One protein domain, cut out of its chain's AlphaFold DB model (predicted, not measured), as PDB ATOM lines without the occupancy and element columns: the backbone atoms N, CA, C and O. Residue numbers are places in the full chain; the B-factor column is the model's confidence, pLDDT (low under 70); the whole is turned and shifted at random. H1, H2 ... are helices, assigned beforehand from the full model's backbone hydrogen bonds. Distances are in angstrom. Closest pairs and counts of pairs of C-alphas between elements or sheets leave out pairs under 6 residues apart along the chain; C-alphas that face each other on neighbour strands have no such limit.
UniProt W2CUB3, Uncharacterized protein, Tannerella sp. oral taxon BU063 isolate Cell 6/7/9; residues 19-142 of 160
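What this domain is: This is residues 19 to 142 of the 160 residues of an uncharacterized protein of Tannerella sp. oral taxon BU063 isolate Cell 6/7/9 (UniProt W2CUB3). Three helices, H1, H5 and H6, lie side by side in a row, each running opposite ways to the next, and H7 crosses H1 and H5 on one side of the row at nearly a right angle. H1 is in the middle of the whole; H2 folds back along it away from H7, H3 packs near its last residues, and the short H4 packs on H7. The printed part has 124 residues with seven named helices, H1 to H7 in that order, and no named strand; the class is all helix. It is compact, with a radius of gyration of the C-alphas of 13.8 A, and rounded, spanning 37 by 31 by 29 A.

How they stand to each other: H1, residues 19 to 35, is the hub and touches four other helices. It forms a helical hairpin with H2, residues 42 to 56, at a steep tilt of 39 degrees; their closest C-alphas, of Phe 35 and Ala 43, are 5.5 A apart. H3, residues 61 to 72, touches H1 at a steep tilt of 67 degrees, with H1 residues 32 to 33 alone; the closest C-alphas, of Ile 33 and Cys 68, are 5.0 A apart. H2 and H3 only just touch, and only at the corner, with 3 pairs of C-alphas within 8 A, the closest those of Asp 51 and Thr 61, 6.1 A. H4, residues 78 to 82, touches H3 only at the corner, closest at the C-alphas of Val 71 and Gln 81, 5.8 A. H5, residues 84 to 100, touches H1 at a shallow tilt of 27 degrees, opposite ways, closest at the C-alphas of Trp 27 and Leu 91, 5.0 A. H6, residues 103 to 114, forms a helical hairpin with H5 at 2 degrees, closest at the C-alphas of Tyr 97 and Phe 106, 6.0 A; H1 and H6 are apart. H7, residues 124 to 141, is about perpendicular to H1, at 86 degrees, and touches it with residues 132 to 139 alone, closest at the C-alphas of Ala 26 and Leu 135, 5.5 A. H7 also touches H5, at 82 degrees, with the C-alphas of Cys 87 and Leu 128 6.2 A apart, and H4, with those of Thr 80 and Ala 131 5.1 A apart. The helix packing is mostly crossed, only just, with 2 of 6 tilted pairs shallow. In H1 to H7 every O i to N i+4 pair is within hydrogen-bond range.

Where its parts are: H1 begins at C-alpha 19, (133.263, 104.611, 62.005), and is 24.5 A long; H2 is 21.9 A long. H5 is 24.1 A long and begins at C-alpha 84, (125.964, 93.190, 78.801). H7, 25.8 A, ends at C-alpha 141, (144.115, 101.752, 75.827).

The domain as a whole: The two farthest C-alphas, of Lys 62 and Glu 104, are 38.0 A apart. The printed part has no cut and no long link. The mean pLDDT of the printed part is 91.3; residues 37 to 40 and 116 to 117 are under 70.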
ATOM      1  N   TRP A  19     134.437 104.734  61.130       89.12
ATOM      2  CA  TRP A  19     133.263 104.611  62.005       89.12
ATOM      3  C   TRP A  19     132.736 103.172  62.124       89.12
ATOM      4  O   TRP A  19     132.584 102.654  63.231       89.12
ATOM      5  N   SER A  20     132.540 102.498  60.987       92.88
ATOM      6  CA  SER A  20     132.063 101.111  60.949       92.88
ATOM      7  C   SER A  20     133.034 100.149  61.649       92.88
ATOM      8  O   SER A  20     132.616  99.331  62.464       92.88
ATOM      9  N   ALA A  21     134.347 100.299  61.434       92.94
ATOM     10  CA  ALA A  21     135.360  99.455  62.077       92.94
ATOM     11  C   ALA A  21     135.365  99.610  63.608       92.94
ATOM     12  O   ALA A  21     135.460  98.617  64.329       92.94
ATOM     13  N   ARG A  22     135.202 100.839  64.111       95.12
ATOM     14  CA  ARG A  22     135.120 101.131  65.552       95.12
ATOM     15  C   ARG A  22     133.897 100.478  66.190       95.12
ATOM     16  O   ARG A  22     134.022  99.824  67.222       95.12
ATOM     17  N   LEU A  23     132.732 100.581  65.548       96.44
ATOM     18  CA  LEU A  23     131.512  99.899  65.996       96.44
ATOM     19  C   LEU A  23     131.665  98.374  65.976       96.44
ATOM     20  O   LEU A  23     131.259  97.701  66.920       96.44
ATOM     21  N   GLN A  24     132.286  97.829  64.931       96.12
ATOM     22  CA  GLN A  24     132.528  96.393  64.781       96.12
ATOM     23  C   GLN A  24     133.498  95.849  65.848       96.12
ATOM     24  O   GLN A  24     133.284  94.741  66.349       96.12
ATOM     25  N   LEU A  25     134.530  96.610  66.232       96.62
ATOM     26  CA  LEU A  25     135.427  96.267  67.344       96.62
ATOM     27  C   LEU A  25     134.708  96.357  68.697       96.62
ATOM     28  O   LEU A  25     134.791  95.422  69.491       96.62
ATOM     29  N   ALA A  26     133.960  97.438  68.945       97.88
ATOM     30  CA  ALA A  26     133.210  97.613  70.187       97.88
ATOM     31  C   ALA A  26     132.163  96.505  70.379       97.88
ATOM     32  O   ALA A  26     132.072  95.919  71.456       97.88
ATOM     33  N   TRP A  27     131.424  96.153  69.322       97.50
ATOM     34  CA  TRP A  27     130.475  95.040  69.345       97.50
ATOM     35  C   TRP A  27     131.154  93.711  69.704       97.50
ATOM     36  O   TRP A  27     130.684  93.001  70.594       97.50
ATOM     37  N   ARG A  28     132.279  93.372  69.063       96.56
ATOM     38  CA  ARG A  28     133.007  92.128  69.370       96.56
ATOM     39  C   ARG A  28     133.556  92.113  70.790       96.56
ATOM     40  O   ARG A  28     133.578  91.050  71.403       96.56
ATOM     41  N   LEU A  29     133.939  93.269  71.334       97.38
ATOM     42  CA  LEU A  29     134.431  93.370  72.708       97.38
ATOM     43  C   LEU A  29     133.286  93.162  73.704       97.38
ATOM     44  O   LEU A  29     133.433  92.394  74.649       97.38
ATOM     45  N   ALA A  30     132.111  93.745  73.439       96.75
ATOM     46  CA  ALA A  30     130.888  93.443  74.186       96.75
ATOM     47  C   ALA A  30     130.528  91.948  74.110       96.75
ATOM     48  O   ALA A  30     130.119  91.351  75.104       96.75
ATOM     49  N   GLY A  31     130.730  91.325  72.945       94.50
ATOM     50  CA  GLY A  31     130.580  89.886  72.764       94.50
ATOM     51  C   GLY A  31     131.569  89.066  73.583       94.50
ATOM     52  O   GLY A  31     131.143  88.115  74.235       94.50
ATOM     53  N   ARG A  32     132.854  89.445  73.616       94.06
ATOM     54  CA  ARG A  32     133.839  88.799  74.493       94.06
ATOM     55  C   ARG A  32     133.389  88.882  75.945       94.06
ATOM     56  O   ARG A  32     133.253  87.835  76.557       94.06
ATOM     57  N   ILE A  33     133.019  90.064  76.440       94.31
ATOM     58  CA  ILE A  33     132.522  90.249  77.815       94.31
ATOM     59  C   ILE A  33     131.320  89.338  78.117       94.31
ATOM     60  O   ILE A  33     131.282  88.700  79.168       94.31
ATOM     61  N   TYR A  34     130.342  89.262  77.207       91.88
ATOM     62  CA  TYR A  34     129.111  88.494  77.420       91.88
ATOM     63  C   TYR A  34     129.310  86.970  77.394       91.88
ATOM     64  O   TYR A  34     128.595  86.253  78.091       91.88
ATOM     65  N   PHE A  35     130.225  86.465  76.561       88.94
ATOM     66  CA  PHE A  35     130.429  85.024  76.365       88.94
ATOM     67  C   PHE A  35     131.559  84.426  77.203       88.94
ATOM     68  O   PHE A  35     131.675  83.206  77.279       88.94
ATOM     69  N   ASP A  36     132.386  85.255  77.832       75.75
ATOM     70  CA  ASP A  36     133.589  84.829  78.545       75.75
ATOM     71  C   ASP A  36     133.303  83.925  79.766       75.75
ATOM     72  O   ASP A  36     134.213  83.386  80.367       75.75
ATOM     73  N   ASP A  37     132.062  83.786  80.246       63.25
ATOM     74  CA  ASP A  37     131.698  82.855  81.341       63.25
ATOM     75  C   ASP A  37     131.155  81.512  80.826       63.25
ATOM     76  O   ASP A  37     130.984  80.557  81.580       63.25
ATOM     77  N   LYS A  38     130.904  81.426  79.518       63.62
ATOM     78  CA  LYS A  38     130.223  80.318  78.851       63.62
ATOM     79  C   LYS A  38     131.176  79.602  77.906       63.62
ATOM     80  O   LYS A  38     130.814  79.318  76.770       63.62
ATOM     81  N   TYR A  39     132.391  79.276  78.348       60.56
ATOM     82  CA  TYR A  39     133.371  78.504  77.562       60.56
ATOM     83  C   TYR A  39     132.957  77.031  77.335       60.56
ATOM     84  O   TYR A  39     133.762  76.114  77.458       60.56
ATOM     85  N   ILE A  40     131.699  76.783  76.974       63.41
ATOM     86  CA  ILE A  40     131.154  75.485  76.604       63.41
ATOM     87  C   ILE A  40     130.391  75.658  75.285       63.41
ATOM     88  O   ILE A  40     129.535  76.533  75.140       63.41
ATOM     89  N   GLY A  41     130.717  74.820  74.297       75.81
ATOM     90  CA  GLY A  41     130.008  74.752  73.019       75.81
ATOM     91  C   GLY A  41     130.046  76.057  72.213       75.81
ATOM     92  O   GLY A  41     131.111  76.546  71.835       75.81
ATOM     93  N   TYR A  42     128.862  76.604  71.919       74.94
ATOM     94  CA  TYR A  42     128.654  77.710  70.975       74.94
ATOM     95  C   TYR A  42     129.412  78.990  71.360       74.94
ATOM     96  O   TYR A  42     130.048  79.606  70.511       74.94
ATOM     97  N   ALA A  43     129.422  79.367  72.639       81.94
ATOM     98  CA  ALA A  43     130.059  80.602  73.099       81.94
ATOM     99  C   ALA A  43     131.596  80.572  72.967       81.94
ATOM    100  O   ALA A  43     132.194  81.582  72.595       81.94
ATOM    101  N   GLN A  44     132.234  79.403  73.112       82.88
ATOM    102  CA  GLN A  44     133.669  79.254  72.840       82.88
ATOM    103  C   GLN A  44     134.008  79.532  71.364       82.88
ATOM    104  O   GLN A  44     135.052  80.118  71.068       82.88
ATOM    105  N   ALA A  45     133.138  79.135  70.427       86.19
ATOM    106  CA  ALA A  45     133.344  79.399  69.004       86.19
ATOM    107  C   ALA A  45     133.293  80.905  68.689       86.19
ATOM    108  O   ALA A  45     134.132  81.390  67.926       86.19
ATOM    109  N   PHE A  46     132.381  81.657  69.323       86.69
ATOM    110  CA  PHE A  46     132.342  83.121  69.197       86.69
ATOM    111  C   PHE A  46     133.581  83.781  69.778       86.69
ATOM    112  O   PHE A  46     134.180  84.604  69.089       86.69
ATOM    113  N   CYS A  47     133.996  83.403  70.991       88.44
ATOM    114  CA  CYS A  47     135.201  83.964  71.601       88.44
ATOM    115  C   CYS A  47     136.414  83.762  70.687       88.44
ATOM    116  O   CYS A  47     137.040  84.743  70.306       88.44
ATOM    117  N   LYS A  48     136.634  82.540  70.178       90.00
ATOM    118  CA  LYS A  48     137.717  82.257  69.219       90.00
ATOM    119  C   LYS A  48     137.630  83.104  67.945       90.00
ATOM    120  O   LYS A  48     138.655  83.558  67.437       90.00
ATOM    121  N   ALA A  49     136.432  83.301  67.393       92.19
ATOM    122  CA  ALA A  49     136.245  84.129  66.201       92.19
ATOM    123  C   ALA A  49     136.546  85.612  66.479       92.19
ATOM    124  O   ALA A  49     137.161  86.286  65.651       92.19
ATOM    125  N   TYR A  50     136.144  86.113  67.645       93.88
ATOM    126  CA  TYR A  50     136.421  87.480  68.073       93.88
ATOM    127  C   TYR A  50     137.898  87.683  68.405       93.88
ATOM    128  O   TYR A  50     138.454  88.687  67.981       93.88
ATOM    129  N   ASP A  51     138.558  86.722  69.044       92.81
ATOM    130  CA  ASP A  51     139.992  86.784  69.345       92.81
ATOM    131  C   ASP A  51     140.827  86.832  68.065       92.81
ATOM    132  O   ASP A  51     141.723  87.662  67.944       92.81
ATOM    133  N   ARG A  52     140.484  86.022  67.051       93.00
ATOM    134  CA  ARG A  52     141.119  86.106  65.721       93.00
ATOM    135  C   ARG A  52     140.927  87.476  65.080       93.00
ATOM    136  O   ARG A  52     141.846  87.988  64.448       93.00
ATOM    137  N   TYR A  53     139.740  88.058  65.237       93.50
ATOM    138  CA  TYR A  53     139.465  89.403  64.749       93.50
ATOM    139  C   TYR A  53     140.297  90.438  65.509       93.50
ATOM    140  O   TYR A  53     140.917  91.285  64.898       93.50
ATOM    141  N   PHE A  54     140.383  90.370  66.833       94.88
ATOM    142  CA  PHE A  54     141.207  91.293  67.609       94.88
ATOM    143  C   PHE A  54     142.698  91.164  67.292       94.88
ATOM    144  O   PHE A  54     143.373  92.177  67.098       94.88
ATOM    145  N   ALA A  55     143.191  89.937  67.147       93.31
ATOM    146  CA  ALA A  55     144.566  89.665  66.760       93.31
ATOM    147  C   ALA A  55     144.909  90.252  65.380       93.31
ATOM    148  O   ALA A  55     146.005  90.777  65.207       93.31
ATOM    149  N   SER A  56     143.979  90.253  64.413       91.88
ATOM    150  CA  SER A  56     144.226  90.877  63.101       91.88
ATOM    151  C   SER A  56     144.336  92.408  63.157       91.88
ATOM    152  O   SER A  56     144.920  93.009  62.260       91.88
ATOM    153  N   TYR A  57     143.834  93.033  64.227       89.69
ATOM    154  CA  TYR A  57     144.035  94.452  64.550       89.69
ATOM    155  C   TYR A  57     145.211  94.684  65.519       89.69
ATOM    156  O   TYR A  57     145.426  95.807  65.980       89.69
ATOM    157  N   GLY A  58     145.973  93.633  65.831       92.00
ATOM    158  CA  GLY A  58     147.165  93.687  66.673       92.00
ATOM    159  C   GLY A  58     146.875  93.751  68.165       92.00
ATOM    160  O   GLY A  58     147.759  94.108  68.926       92.00
ATOM    161  N   TYR A  59     145.658  93.457  68.620       93.69
ATOM    162  CA  TYR A  59     145.380  93.409  70.055       93.69
ATOM    163  C   TYR A  59     145.976  92.151  70.696       93.69
ATOM    164  O   TYR A  59     145.879  91.057  70.137       93.69
ATOM    165  N   ASP A  60     146.539  92.300  71.897       93.81
ATOM    166  CA  ASP A  60     146.926  91.157  72.727       93.81
ATOM    167  C   ASP A  60     145.673  90.497  73.322       93.81
ATOM    168  O   ASP A  60     144.975  91.079  74.158       93.81
ATOM    169  N   THR A  61     145.383  89.266  72.902       92.12
ATOM    170  CA  THR A  61     144.197  88.531  73.354       92.12
ATOM    171  C   THR A  61     144.240  88.224  74.848       92.12
ATOM    172  O   THR A  61     143.196  88.259  75.487       92.12
ATOM    173  N   LYS A  62     145.424  88.049  75.455       92.06
ATOM    174  CA  LYS A  62     145.533  87.847  76.912       92.06
ATOM    175  C   LYS A  62     145.109  89.093  77.690       92.06
ATOM    176  O   LYS A  62     144.546  88.994  78.775       92.06
ATOM    177  N   GLN A  63     145.368  90.277  77.136       94.31
ATOM    178  CA  GLN A  63     144.927  91.539  77.735       94.31
ATOM    179  C   GLN A  63     143.422  91.749  77.557       94.31
ATOM    180  O   GLN A  63     142.778  92.326  78.431       94.31
ATOM    181  N   ILE A  64     142.845  91.250  76.459       94.50
ATOM    182  CA  ILE A  64     141.389  91.210  76.276       94.50
ATOM    183  C   ILE A  64     140.741  90.294  77.319       94.50
ATOM    184  O   ILE A  64     139.728  90.688  77.895       94.50
ATOM    185  N   ASP A  65     141.331  89.130  77.599       92.38
ATOM    186  CA  ASP A  65     140.844  88.202  78.628       92.38
ATOM    187  C   ASP A  65     140.833  88.879  80.007       92.38
ATOM    188  O   ASP A  65     139.778  89.005  80.632       92.38
ATOM    189  N   ALA A  66     141.973  89.442  80.428       93.69
ATOM    190  CA  ALA A  66     142.091  90.160  81.701       93.69
ATOM    191  C   ALA A  66     141.125  91.358  81.798       93.69
ATOM    192  O   ALA A  66     140.544  91.638  82.852       93.69
ATOM    193  N   PHE A  67     140.912  92.073  80.691       95.75
ATOM    194  CA  PHE A  67     139.916  93.136  80.633       95.75
ATOM    195  C   PHE A  67     138.491  92.597  80.814       95.75
ATOM    196  O   PHE A  67     137.726  93.184  81.577       95.75
ATOM    197  N   CYS A  68     138.128  91.482  80.173       94.94
ATOM    198  CA  CYS A  68     136.806  90.870  80.333       94.94
ATOM    199  C   CYS A  68     136.550  90.442  81.788       94.94
ATOM    200  O   CYS A  68     135.474  90.728  82.321       94.94
ATOM    201  N   GLU A  69     137.544  89.857  82.461       93.44
ATOM    202  CA  GLU A  69     137.485  89.542  83.897       93.44
ATOM    203  C   GLU A  69     137.279  90.805  84.759       93.44
ATOM    204  O   GLU A  69     136.447  90.829  85.677       93.44
ATOM    205  N   SER A  70     137.976  91.897  84.429       95.31
ATOM    206  CA  SER A  70     137.824  93.192  85.109       95.31
ATOM    207  C   SER A  70     136.430  93.803  84.919       95.31
ATOM    208  O   SER A  70     135.850  94.348  85.863       95.31
ATOM    209  N   VAL A  71     135.856  93.703  83.715       96.25
ATOM    210  CA  VAL A  71     134.488  94.171  83.458       96.25
ATOM    211  C   VAL A  71     133.503  93.350  84.273       96.25
ATOM    212  O   VAL A  71     132.690  93.920  84.988       96.25
ATOM    213  N   LYS A  72     133.593  92.019  84.224       91.56
ATOM    214  CA  LYS A  72     132.674  91.116  84.931       91.56
ATOM    215  C   LYS A  72     132.672  91.299  86.442       91.56
ATOM    216  O   LYS A  72     131.603  91.302  87.048       91.56
ATOM    217  N   SER A  73     133.849  91.495  87.032       92.75
ATOM    218  CA  SER A  73     133.998  91.803  88.461       92.75
ATOM    219  C   SER A  73     133.457  93.189  88.845       92.75
ATOM    220  O   SER A  73     133.429  93.534  90.023       92.75
ATOM    221  N   GLY A  74     132.996  93.990  87.874       93.31
ATOM    222  CA  GLY A  74     132.406  95.309  88.100       93.31
ATOM    223  C   GLY A  74     133.434  96.406  88.379       93.31
ATOM    224  O   GLY A  74     133.059  97.516  88.773       93.31
ATOM    225  N   ILE A  75     134.723  96.114  88.176       95.00
ATOM    226  CA  ILE A  75     135.826  97.051  88.408       95.00
ATOM    227  C   ILE A  75     135.837  98.127  87.317       95.00
ATOM    228  O   ILE A  75     135.958  99.315  87.621       95.00
ATOM    229  N   THR A  76     135.663  97.729  86.053       96.00
ATOM    230  CA  THR A  76     135.641  98.637  84.896       96.00
ATOM    231  C   THR A  76     134.381  98.467  84.043       96.00
ATOM    232  O   THR A  76     133.645  97.498  84.192       96.00
ATOM    233  N   CYS A  77     134.109  99.441  83.167       96.50
ATOM    234  CA  CYS A  77     132.982  99.460  82.220       96.50
ATOM    235  C   CYS A  77     131.632  99.037  82.835       96.50
ATOM    236  O   CYS A  77     130.980  98.096  82.379       96.50
ATOM    237  N   LYS A  78     131.217  99.732  83.902       96.56
ATOM    238  CA  LYS A  78     130.024  99.390  84.697       96.56
ATOM    239  C   LYS A  78     128.740  99.386  83.871       96.56
ATOM    240  O   LYS A  78     127.847  98.585  84.145       96.56
ATOM    241  N   THR A  79     128.634 100.255  82.866       96.50
ATOM    242  CA  THR A  79     127.460 100.279  81.985       96.50
ATOM    243  C   THR A  79     127.406  99.000  81.163       96.50
ATOM    244  O   THR A  79     126.375  98.332  81.114       96.50
ATOM    245  N   THR A  80     128.537  98.626  80.567       96.12
ATOM    246  CA  THR A  80     128.641  97.411  79.763       96.12
ATOM    247  C   THR A  80     128.454  96.151  80.606       96.12
ATOM    248  O   THR A  80     127.777  95.231  80.161       96.12
ATOM    249  N   GLN A  81     128.984  96.108  81.832       95.50
ATOM    250  CA  GLN A  81     128.772  94.989  82.755       95.50
ATOM    251  C   GLN A  81     127.286  94.812  83.089       95.50
ATOM    252  O   GLN A  81     126.740  93.721  82.917       95.50
ATOM    253  N   ARG A  82     126.615  95.895  83.499       93.88
ATOM    254  CA  ARG A  82     125.213  95.861  83.932       93.88
ATOM    255  C   ARG A  82     124.249  95.509  82.802       93.88
ATOM    256  O   ARG A  82     123.260  94.823  83.035       93.88
ATOM    257  N   TYR A  83     124.530  95.977  81.589       93.88
ATOM    258  CA  TYR A  83     123.655  95.822  80.425       93.88
ATOM    259  C   TYR A  83     124.279  94.938  79.339       93.88
ATOM    260  O   TYR A  83     124.027  95.150  78.154       93.88
ATOM    261  N   SER A  84     125.101  93.955  79.717       92.44
ATOM    262  CA  SER A  84     125.964  93.190  78.801       92.44
ATOM    263  C   SER A  84     125.225  92.585  77.608       92.44
ATOM    264  O   SER A  84     125.660  92.750  76.468       92.44
ATOM    265  N   ARG A  85     124.062  91.961  77.839       92.12
ATOM    266  CA  ARG A  85     123.248  91.385  76.763       92.12
ATOM    267  C   ARG A  85     122.692  92.448  75.816       92.12
ATOM    268  O   ARG A  85     122.807  92.303  74.603       92.12
ATOM    269  N   PHE A  86     122.127  93.521  76.364       94.00
ATOM    270  CA  PHE A  86     121.612  94.639  75.574       94.00
ATOM    271  C   PHE A  86     122.715  95.318  74.758       94.00
ATOM    272  O   PHE A  86     122.521  95.604  73.579       94.00
ATOM    273  N   CYS A  87     123.887  95.529  75.362       94.94
ATOM    274  CA  CYS A  87     125.041  96.115  74.691       94.94
ATOM    275  C   CYS A  87     125.518  95.223  73.543       94.94
ATOM    276  O   CYS A  87     125.714  95.729  72.442       94.94
ATOM    277  N   LEU A  88     125.648  93.908  73.762       94.56
ATOM    278  CA  LEU A  88     125.979  92.951  72.704       94.56
ATOM    279  C   LEU A  88     125.000  93.058  71.526       94.56
ATOM    280  O   LEU A  88     125.431  93.247  70.387       94.56
ATOM    281  N   ASP A  89     123.699  92.954  71.795       94.38
ATOM    282  CA  ASP A  89     122.679  92.905  70.747       94.38
ATOM    283  C   ASP A  89     122.581  94.240  69.986       94.38
ATOM    284  O   ASP A  89     122.655  94.267  68.757       94.38
ATOM    285  N   MET A  90     122.488  95.373  70.688       95.88
ATOM    286  CA  MET A  90     122.296  96.673  70.037       95.88
ATOM    287  C   MET A  90     123.569  97.239  69.401       95.88
ATOM    288  O   MET A  90     123.473  97.942  68.389       95.88
ATOM    289  N   LEU A  91     124.764  96.924  69.921       96.75
ATOM    290  CA  LEU A  91     126.009  97.270  69.224       96.75
ATOM    291  C   LEU A  91     126.149  96.464  67.935       96.75
ATOM    292  O   LEU A  91     126.594  97.039  66.944       96.75
ATOM    293  N   ARG A  92     125.710  95.195  67.900       95.50
ATOM    294  CA  ARG A  92     125.647  94.416  66.655       95.50
ATOM    295  C   ARG A  92     124.770  95.103  65.621       95.50
ATOM    296  O   ARG A  92     125.236  95.389  64.527       95.50
ATOM    297  N   VAL A  93     123.526  95.406  65.991       95.69
ATOM    298  CA  VAL A  93     122.549  96.050  65.097       95.69
ATOM    299  C   VAL A  93     123.086  97.380  64.563       95.69
ATOM    300  O   VAL A  93     122.999  97.660  63.368       95.69
ATOM    301  N   THR A  94     123.718  98.178  65.427       95.62
ATOM    302  CA  THR A  94     124.325  99.460  65.037       95.62
ATOM    303  C   THR A  94     125.532  99.265  64.110       95.62
ATOM    304  O   THR A  94     125.677  99.993  63.127       95.62
ATOM    305  N   ALA A  95     126.393  98.286  64.393       95.88
ATOM    306  CA  ALA A  95     127.574  97.978  63.589       95.88
ATOM    307  C   ALA A  95     127.218  97.386  62.216       95.88
ATOM    308  O   ALA A  95     127.903  97.675  61.233       95.88
ATOM    309  N   ASP A  96     126.162  96.576  62.141       95.38
ATOM    310  CA  ASP A  96     125.634  96.021  60.893       95.38
ATOM    311  C   ASP A  96     125.008  97.127  60.037       95.38
ATOM    312  O   ASP A  96     125.307  97.223  58.847       95.38
ATOM    313  N   TYR A  97     124.220  98.023  60.639       96.06
ATOM    314  CA  TYR A  97     123.673  99.178  59.924       96.06
ATOM    315  C   TYR A  97     124.774 100.093  59.378       96.06
ATOM    316  O   TYR A  97     124.746 100.450  58.207       96.06
ATOM    317  N   ALA A  98     125.802 100.400  60.176       94.62
ATOM    318  CA  ALA A  98     126.935 101.212  59.728       94.62
ATOM    319  C   ALA A  98     127.785 100.553  58.626       94.62
ATOM    320  O   ALA A  98     128.663 101.203  58.063       94.62
ATOM    321  N   ARG A  99     127.605  99.252  58.367       92.12
ATOM    322  CA  ARG A  99     128.314  98.517  57.314       92.12
ATOM    323  C   ARG A  99     127.472  98.337  56.053       92.12
ATOM    324  O   ARG A  99     128.030  98.370  54.964       92.12
ATOM    325  N   TRP A 100     126.176  98.087  56.210       93.62
ATOM    326  CA  TRP A 100     125.297  97.670  55.115       93.62
ATOM    327  C   TRP A 100     124.214  98.688  54.761       93.62
ATOM    328  O   TRP A 100     123.529  98.497  53.765       93.62
ATOM    329  N   GLU A 101     124.009  99.706  55.601       93.19
ATOM    330  CA  GLU A 101     123.029 100.787  55.417       93.19
ATOM    331  C   GLU A 101     121.586 100.294  55.182       93.19
ATOM    332  O   GLU A 101     120.731 100.992  54.643       93.19
ATOM    333  N   ASN A 102     121.278  99.076  55.644       96.00
ATOM    334  CA  ASN A 102     119.959  98.469  55.501       96.00
ATOM    335  C   ASN A 102     119.022  98.927  56.630       96.00
ATOM    336  O   ASN A 102     119.021  98.371  57.733       96.00
ATOM    337  N   VAL A 103     118.220  99.951  56.335       96.25
ATOM    338  CA  VAL A 103     117.281 100.579  57.280       96.25
ATOM    339  C   VAL A 103     116.191  99.613  57.751       96.25
ATOM    340  O   VAL A 103     115.849  99.617  58.934       96.25
ATOM    341  N   GLU A 104     115.656  98.775  56.864       96.00
ATOM    342  CA  GLU A 104     114.560  97.864  57.215       96.00
ATOM    343  C   GLU A 104     115.024  96.781  58.187       96.00
ATOM    344  O   GLU A 104     114.414  96.591  59.242       96.00
ATOM    345  N   ARG A 105     116.186  96.174  57.920       94.00
ATOM    346  CA  ARG A 105     116.810  95.232  58.854       94.00
ATOM    347  C   ARG A 105     117.142  95.896  60.189       94.00
ATOM    348  O   ARG A 105     116.877  95.319  61.241       94.00
ATOM    349  N   PHE A 106     117.680  97.117  60.165       94.94
ATOM    350  CA  PHE A 106     117.956  97.872  61.387       94.94
ATOM    351  C   PHE A 106     116.687  98.083  62.223       94.94
ATOM    352  O   PHE A 106     116.715  97.863  63.434       94.94
ATOM    353  N   ARG A 107     115.569  98.476  61.600       94.62
ATOM    354  CA  ARG A 107     114.278  98.677  62.280       94.62
ATOM    355  C   ARG A 107     113.732  97.380  62.866       94.62
ATOM    356  O   ARG A 107     113.281  97.381  64.012       94.62
ATOM    357  N   GLU A 108     113.777  96.297  62.100       93.81
ATOM    358  CA  GLU A 108     113.309  94.978  62.528       93.81
ATOM    359  C   GLU A 108     114.108  94.465  63.731       93.81
ATOM    360  O   GLU A 108     113.532  94.162  64.781       93.81
ATOM    361  N   GLU A 109     115.438  94.430  63.619       92.81
ATOM    362  CA  GLU A 109     116.301  93.940  64.692       92.81
ATOM    363  C   GLU A 109     116.251  94.863  65.916       92.81
ATOM    364  O   GLU A 109     116.172  94.377  67.044       92.81
ATOM    365  N   SER A 110     116.199  96.187  65.723       92.38
ATOM    366  CA  SER A 110     116.024  97.132  66.834       92.38
ATOM    367  C   SER A 110     114.728  96.858  67.590       92.38
ATOM    368  O   SER A 110     114.747  96.769  68.814       92.38
ATOM    369  N   ARG A 111     113.601  96.660  66.892       90.75
ATOM    370  CA  ARG A 111     112.322  96.337  67.544       90.75
ATOM    371  C   ARG A 111     112.419  95.035  68.337       90.75
ATOM    372  O   ARG A 111     111.917  94.970  69.455       90.75
ATOM    373  N   ARG A 112     113.088  94.023  67.779       89.06
ATOM    374  CA  ARG A 112     113.287  92.725  68.430       89.06
ATOM    375  C   ARG A 112     114.085  92.828  69.729       89.06
ATOM    376  O   ARG A 112     113.752  92.120  70.666       89.06
ATOM    377  N   TYR A 113     115.125  93.656  69.790       88.19
ATOM    378  CA  TYR A 113     115.994  93.741  70.975       88.19
ATOM    379  C   TYR A 113     115.592  94.834  71.974       88.19
ATOM    380  O   TYR A 113     116.052  94.826  73.115       88.19
ATOM    381  N   MET A 114     114.706  95.747  71.572       84.06
ATOM    382  CA  MET A 114     114.169  96.817  72.419       84.06
ATOM    383  C   MET A 114     112.863  96.438  73.135       84.06
ATOM    384  O   MET A 114     112.382  97.211  73.956       84.06
ATOM    385  N   ASN A 115     112.279  95.266  72.864       72.38
ATOM    386  CA  ASN A 115     110.972  94.845  73.390       72.38
ATOM    387  C   ASN A 115     110.999  94.280  74.834       72.38
ATOM    388  O   ASN A 115     110.267  93.344  75.145       72.38
ATOM    389  N   ASN A 116     111.800  94.871  75.726       62.84
ATOM    390  CA  ASN A 116     111.879  94.564  77.168       62.84
ATOM    391  C   ASN A 116     112.534  93.233  77.579       62.84
ATOM    392  O   ASN A 116     112.555  92.927  78.766       62.84
ATOM    393  N   SER A 117     113.133  92.451  76.674       65.94
ATOM    394  CA  SER A 117     113.816  91.216  77.100       65.94
ATOM    395  C   SER A 117     115.096  91.474  77.909       65.94
ATOM    396  O   SER A 117     115.428  90.688  78.784       65.94
ATOM    397  N   ASN A 118     115.831  92.551  77.597       75.94
ATOM    398  CA  ASN A 118     117.062  92.973  78.295       75.94
ATOM    399  C   ASN A 118     117.333  94.488  78.188       75.94
ATOM    400  O   ASN A 118     118.377  94.964  78.636       75.94
ATOM    401  N   ALA A 119     116.448  95.241  77.525       84.62
ATOM    402  CA  ALA A 119     116.648  96.662  77.292       84.62
ATOM    403  C   ALA A 119     116.475  97.457  78.599       84.62
ATOM    404  O   ALA A 119     115.605  97.118  79.400       84.62
ATOM    405  N   PRO A 120     117.274  98.514  78.822       87.62
ATOM    406  CA  PRO A 120     117.057  99.433  79.930       87.62
ATOM    407  C   PRO A 120     115.637 100.007  79.911       87.62
ATOM    408  O   PRO A 120     115.186 100.485  78.872       87.62
ATOM    409  N   GLU A 121     114.977 100.020  81.072       84.81
ATOM    410  CA  GLU A 121     113.624 100.577  81.244       84.81
ATOM    411  C   GLU A 121     113.549 102.060  80.857       84.81
ATOM    412  O   GLU A 121     112.533 102.532  80.351       84.81
ATOM    413  N   CYS A 122     114.641 102.803  81.062       82.69
ATOM    414  CA  CYS A 122     114.744 104.207  80.700       82.69
ATOM    415  C   CYS A 122     116.013 104.498  79.885       82.69
ATOM    416  O   CYS A 122     117.095 103.967  80.139       82.69
ATOM    417  N   ASN A 123     115.875 105.384  78.895       89.12
ATOM    418  CA  ASN A 123     116.961 105.919  78.064       89.12
ATOM    419  C   ASN A 123     117.940 104.870  77.479       89.12
ATOM    420  O   ASN A 123     119.162 105.032  77.597       89.12
ATOM    421  N   PRO A 124     117.451 103.826  76.785       91.56
ATOM    422  CA  PRO A 124     118.294 102.785  76.183       91.56
ATOM    423  C   PRO A 124     119.368 103.341  75.233       91.56
ATOM    424  O   PRO A 124     120.474 102.806  75.150       91.56
ATOM    425  N   GLN A 125     119.102 104.467  74.564       92.56
ATOM    426  CA  GLN A 125     120.074 105.137  73.694       92.56
ATOM    427  C   GLN A 125     121.253 105.723  74.485       92.56
ATOM    428  O   GLN A 125     122.383 105.730  73.998       92.56
ATOM    429  N   MET A 126     121.010 106.226  75.700       95.19
ATOM    430  CA  MET A 126     122.068 106.754  76.566       95.19
ATOM    431  C   MET A 126     122.948 105.634  77.104       95.19
ATOM    432  O   MET A 126     124.169 105.775  77.084       95.19
ATOM    433  N   VAL A 127     122.342 104.511  77.499       95.44
ATOM    434  CA  VAL A 127     123.075 103.303  77.898       95.44
ATOM    435  C   VAL A 127     123.966 102.818  76.758       95.44
ATOM    436  O   VAL A 127     125.160 102.619  76.962       95.44
ATOM    437  N   LEU A 128     123.430 102.721  75.537       95.94
ATOM    438  CA  LEU A 128     124.204 102.277  74.377       95.94
ATOM    439  C   LEU A 128     125.375 103.221  74.058       95.94
ATOM    440  O   LEU A 128     126.484 102.764  73.785       95.94
ATOM    441  N   ARG A 129     125.162 104.542  74.132       96.94
ATOM    442  CA  ARG A 129     126.232 105.537  73.941       96.94
ATOM    443  C   ARG A 129     127.309 105.442  75.018       96.94
ATOM    444  O   ARG A 129     128.488 105.568  74.696       96.94
ATOM    445  N   ALA A 130     126.919 105.255  76.277       97.50
ATOM    446  CA  ALA A 130     127.856 105.103  77.384       97.50
ATOM    447  C   ALA A 130     128.674 103.812  77.241       97.50
ATOM    448  O   ALA A 130     129.900 103.877  77.293       97.50
ATOM    449  N   ALA A 131     128.026 102.684  76.938       97.56
ATOM    450  CA  ALA A 131     128.700 101.415  76.674       97.56
ATOM    451  C   ALA A 131     129.673 101.514  75.489       97.56
ATOM    452  O   ALA A 131     130.823 101.102  75.597       97.56
ATOM    453  N   PHE A 132     129.269 102.140  74.375       98.12
ATOM    454  CA  PHE A 132     130.178 102.365  73.248       98.12
ATOM    455  C   PHE A 132     131.412 103.178  73.660       98.12
ATOM    456  O   PHE A 132     132.520 102.832  73.269       98.12
ATOM    457  N   ARG A 133     131.247 104.233  74.469       97.25
ATOM    458  CA  ARG A 133     132.375 105.047  74.953       97.25
ATOM    459  C   ARG A 133     133.298 104.275  75.892       97.25
ATOM    460  O   ARG A 133     134.508 104.422  75.767       97.25
ATOM    461  N   GLU A 134     132.747 103.477  76.806       97.94
ATOM    462  CA  GLU A 134     133.521 102.587  77.683       97.94
ATOM    463  C   GLU A 134     134.375 101.617  76.853       97.94
ATOM    464  O   GLU A 134     135.588 101.526  77.040       97.94
ATOM    465  N   LEU A 135     133.754 100.954  75.875       98.00
ATOM    466  CA  LEU A 135     134.408  99.963  75.023       98.00
ATOM    467  C   LEU A 135     135.419 100.589  74.063       98.00
ATOM    468  O   LEU A 135     136.515 100.067  73.899       98.00
ATOM    469  N   GLU A 136     135.091 101.727  73.456       96.81
ATOM    470  CA  GLU A 136     136.023 102.478  72.617       96.81
ATOM    471  C   GLU A 136     137.229 102.961  73.423       96.81
ATOM    472  O   GLU A 136     138.361 102.866  72.952       96.81
ATOM    473  N   HIS A 137     137.008 103.442  74.648       95.50
ATOM    474  CA  HIS A 137     138.102 103.816  75.532       95.50
ATOM    475  C   HIS A 137     139.017 102.618  75.802       95.50
ATOM    476  O   HIS A 137     140.227 102.742  75.618       95.50
ATOM    477  N   ALA A 138     138.449 101.456  76.139       95.88
ATOM    478  CA  ALA A 138     139.219 100.231  76.328       95.88
ATOM    479  C   ALA A 138     140.011  99.853  75.066       95.88
ATOM    480  O   ALA A 138     141.205  99.591  75.144       95.88
ATOM    481  N   LEU A 139     139.395  99.908  73.883       95.44
ATOM    482  CA  LEU A 139     140.053  99.613  72.603       95.44
ATOM    483  C   LEU A 139     141.189 100.582  72.257       95.44
ATOM    484  O   LEU A 139     142.089 100.212  71.500       95.44
ATOM    485  N   ILE A 140     141.158 101.813  72.766       93.69
ATOM    486  CA  ILE A 140     142.251 102.779  72.617       93.69
ATOM    487  C   ILE A 140     143.414 102.426  73.550       93.69
ATOM    488  O   ILE A 140     144.566 102.598  73.161       93.69
ATOM    489  N   THR A 141     143.120 101.954  74.763       92.88
ATOM    490  CA  THR A 141     144.115 101.752  75.827       92.88
ATOM    491  C   THR A 141     144.679 100.342  75.913       92.88
ATOM    492  O   THR A 141     145.755 100.163  76.480       92.88
ATOM    493  N   LEU A 142     143.956  99.341  75.408       92.81
ATOM    494  CA  LEU A 142     144.397  97.953  75.428       92.81
ATOM    495  C   LEU A 142     145.723  97.815  74.666       92.81
ATOM    496  O   LEU A 142     145.836  98.350  73.555       92.81
TER     497      LEU A 142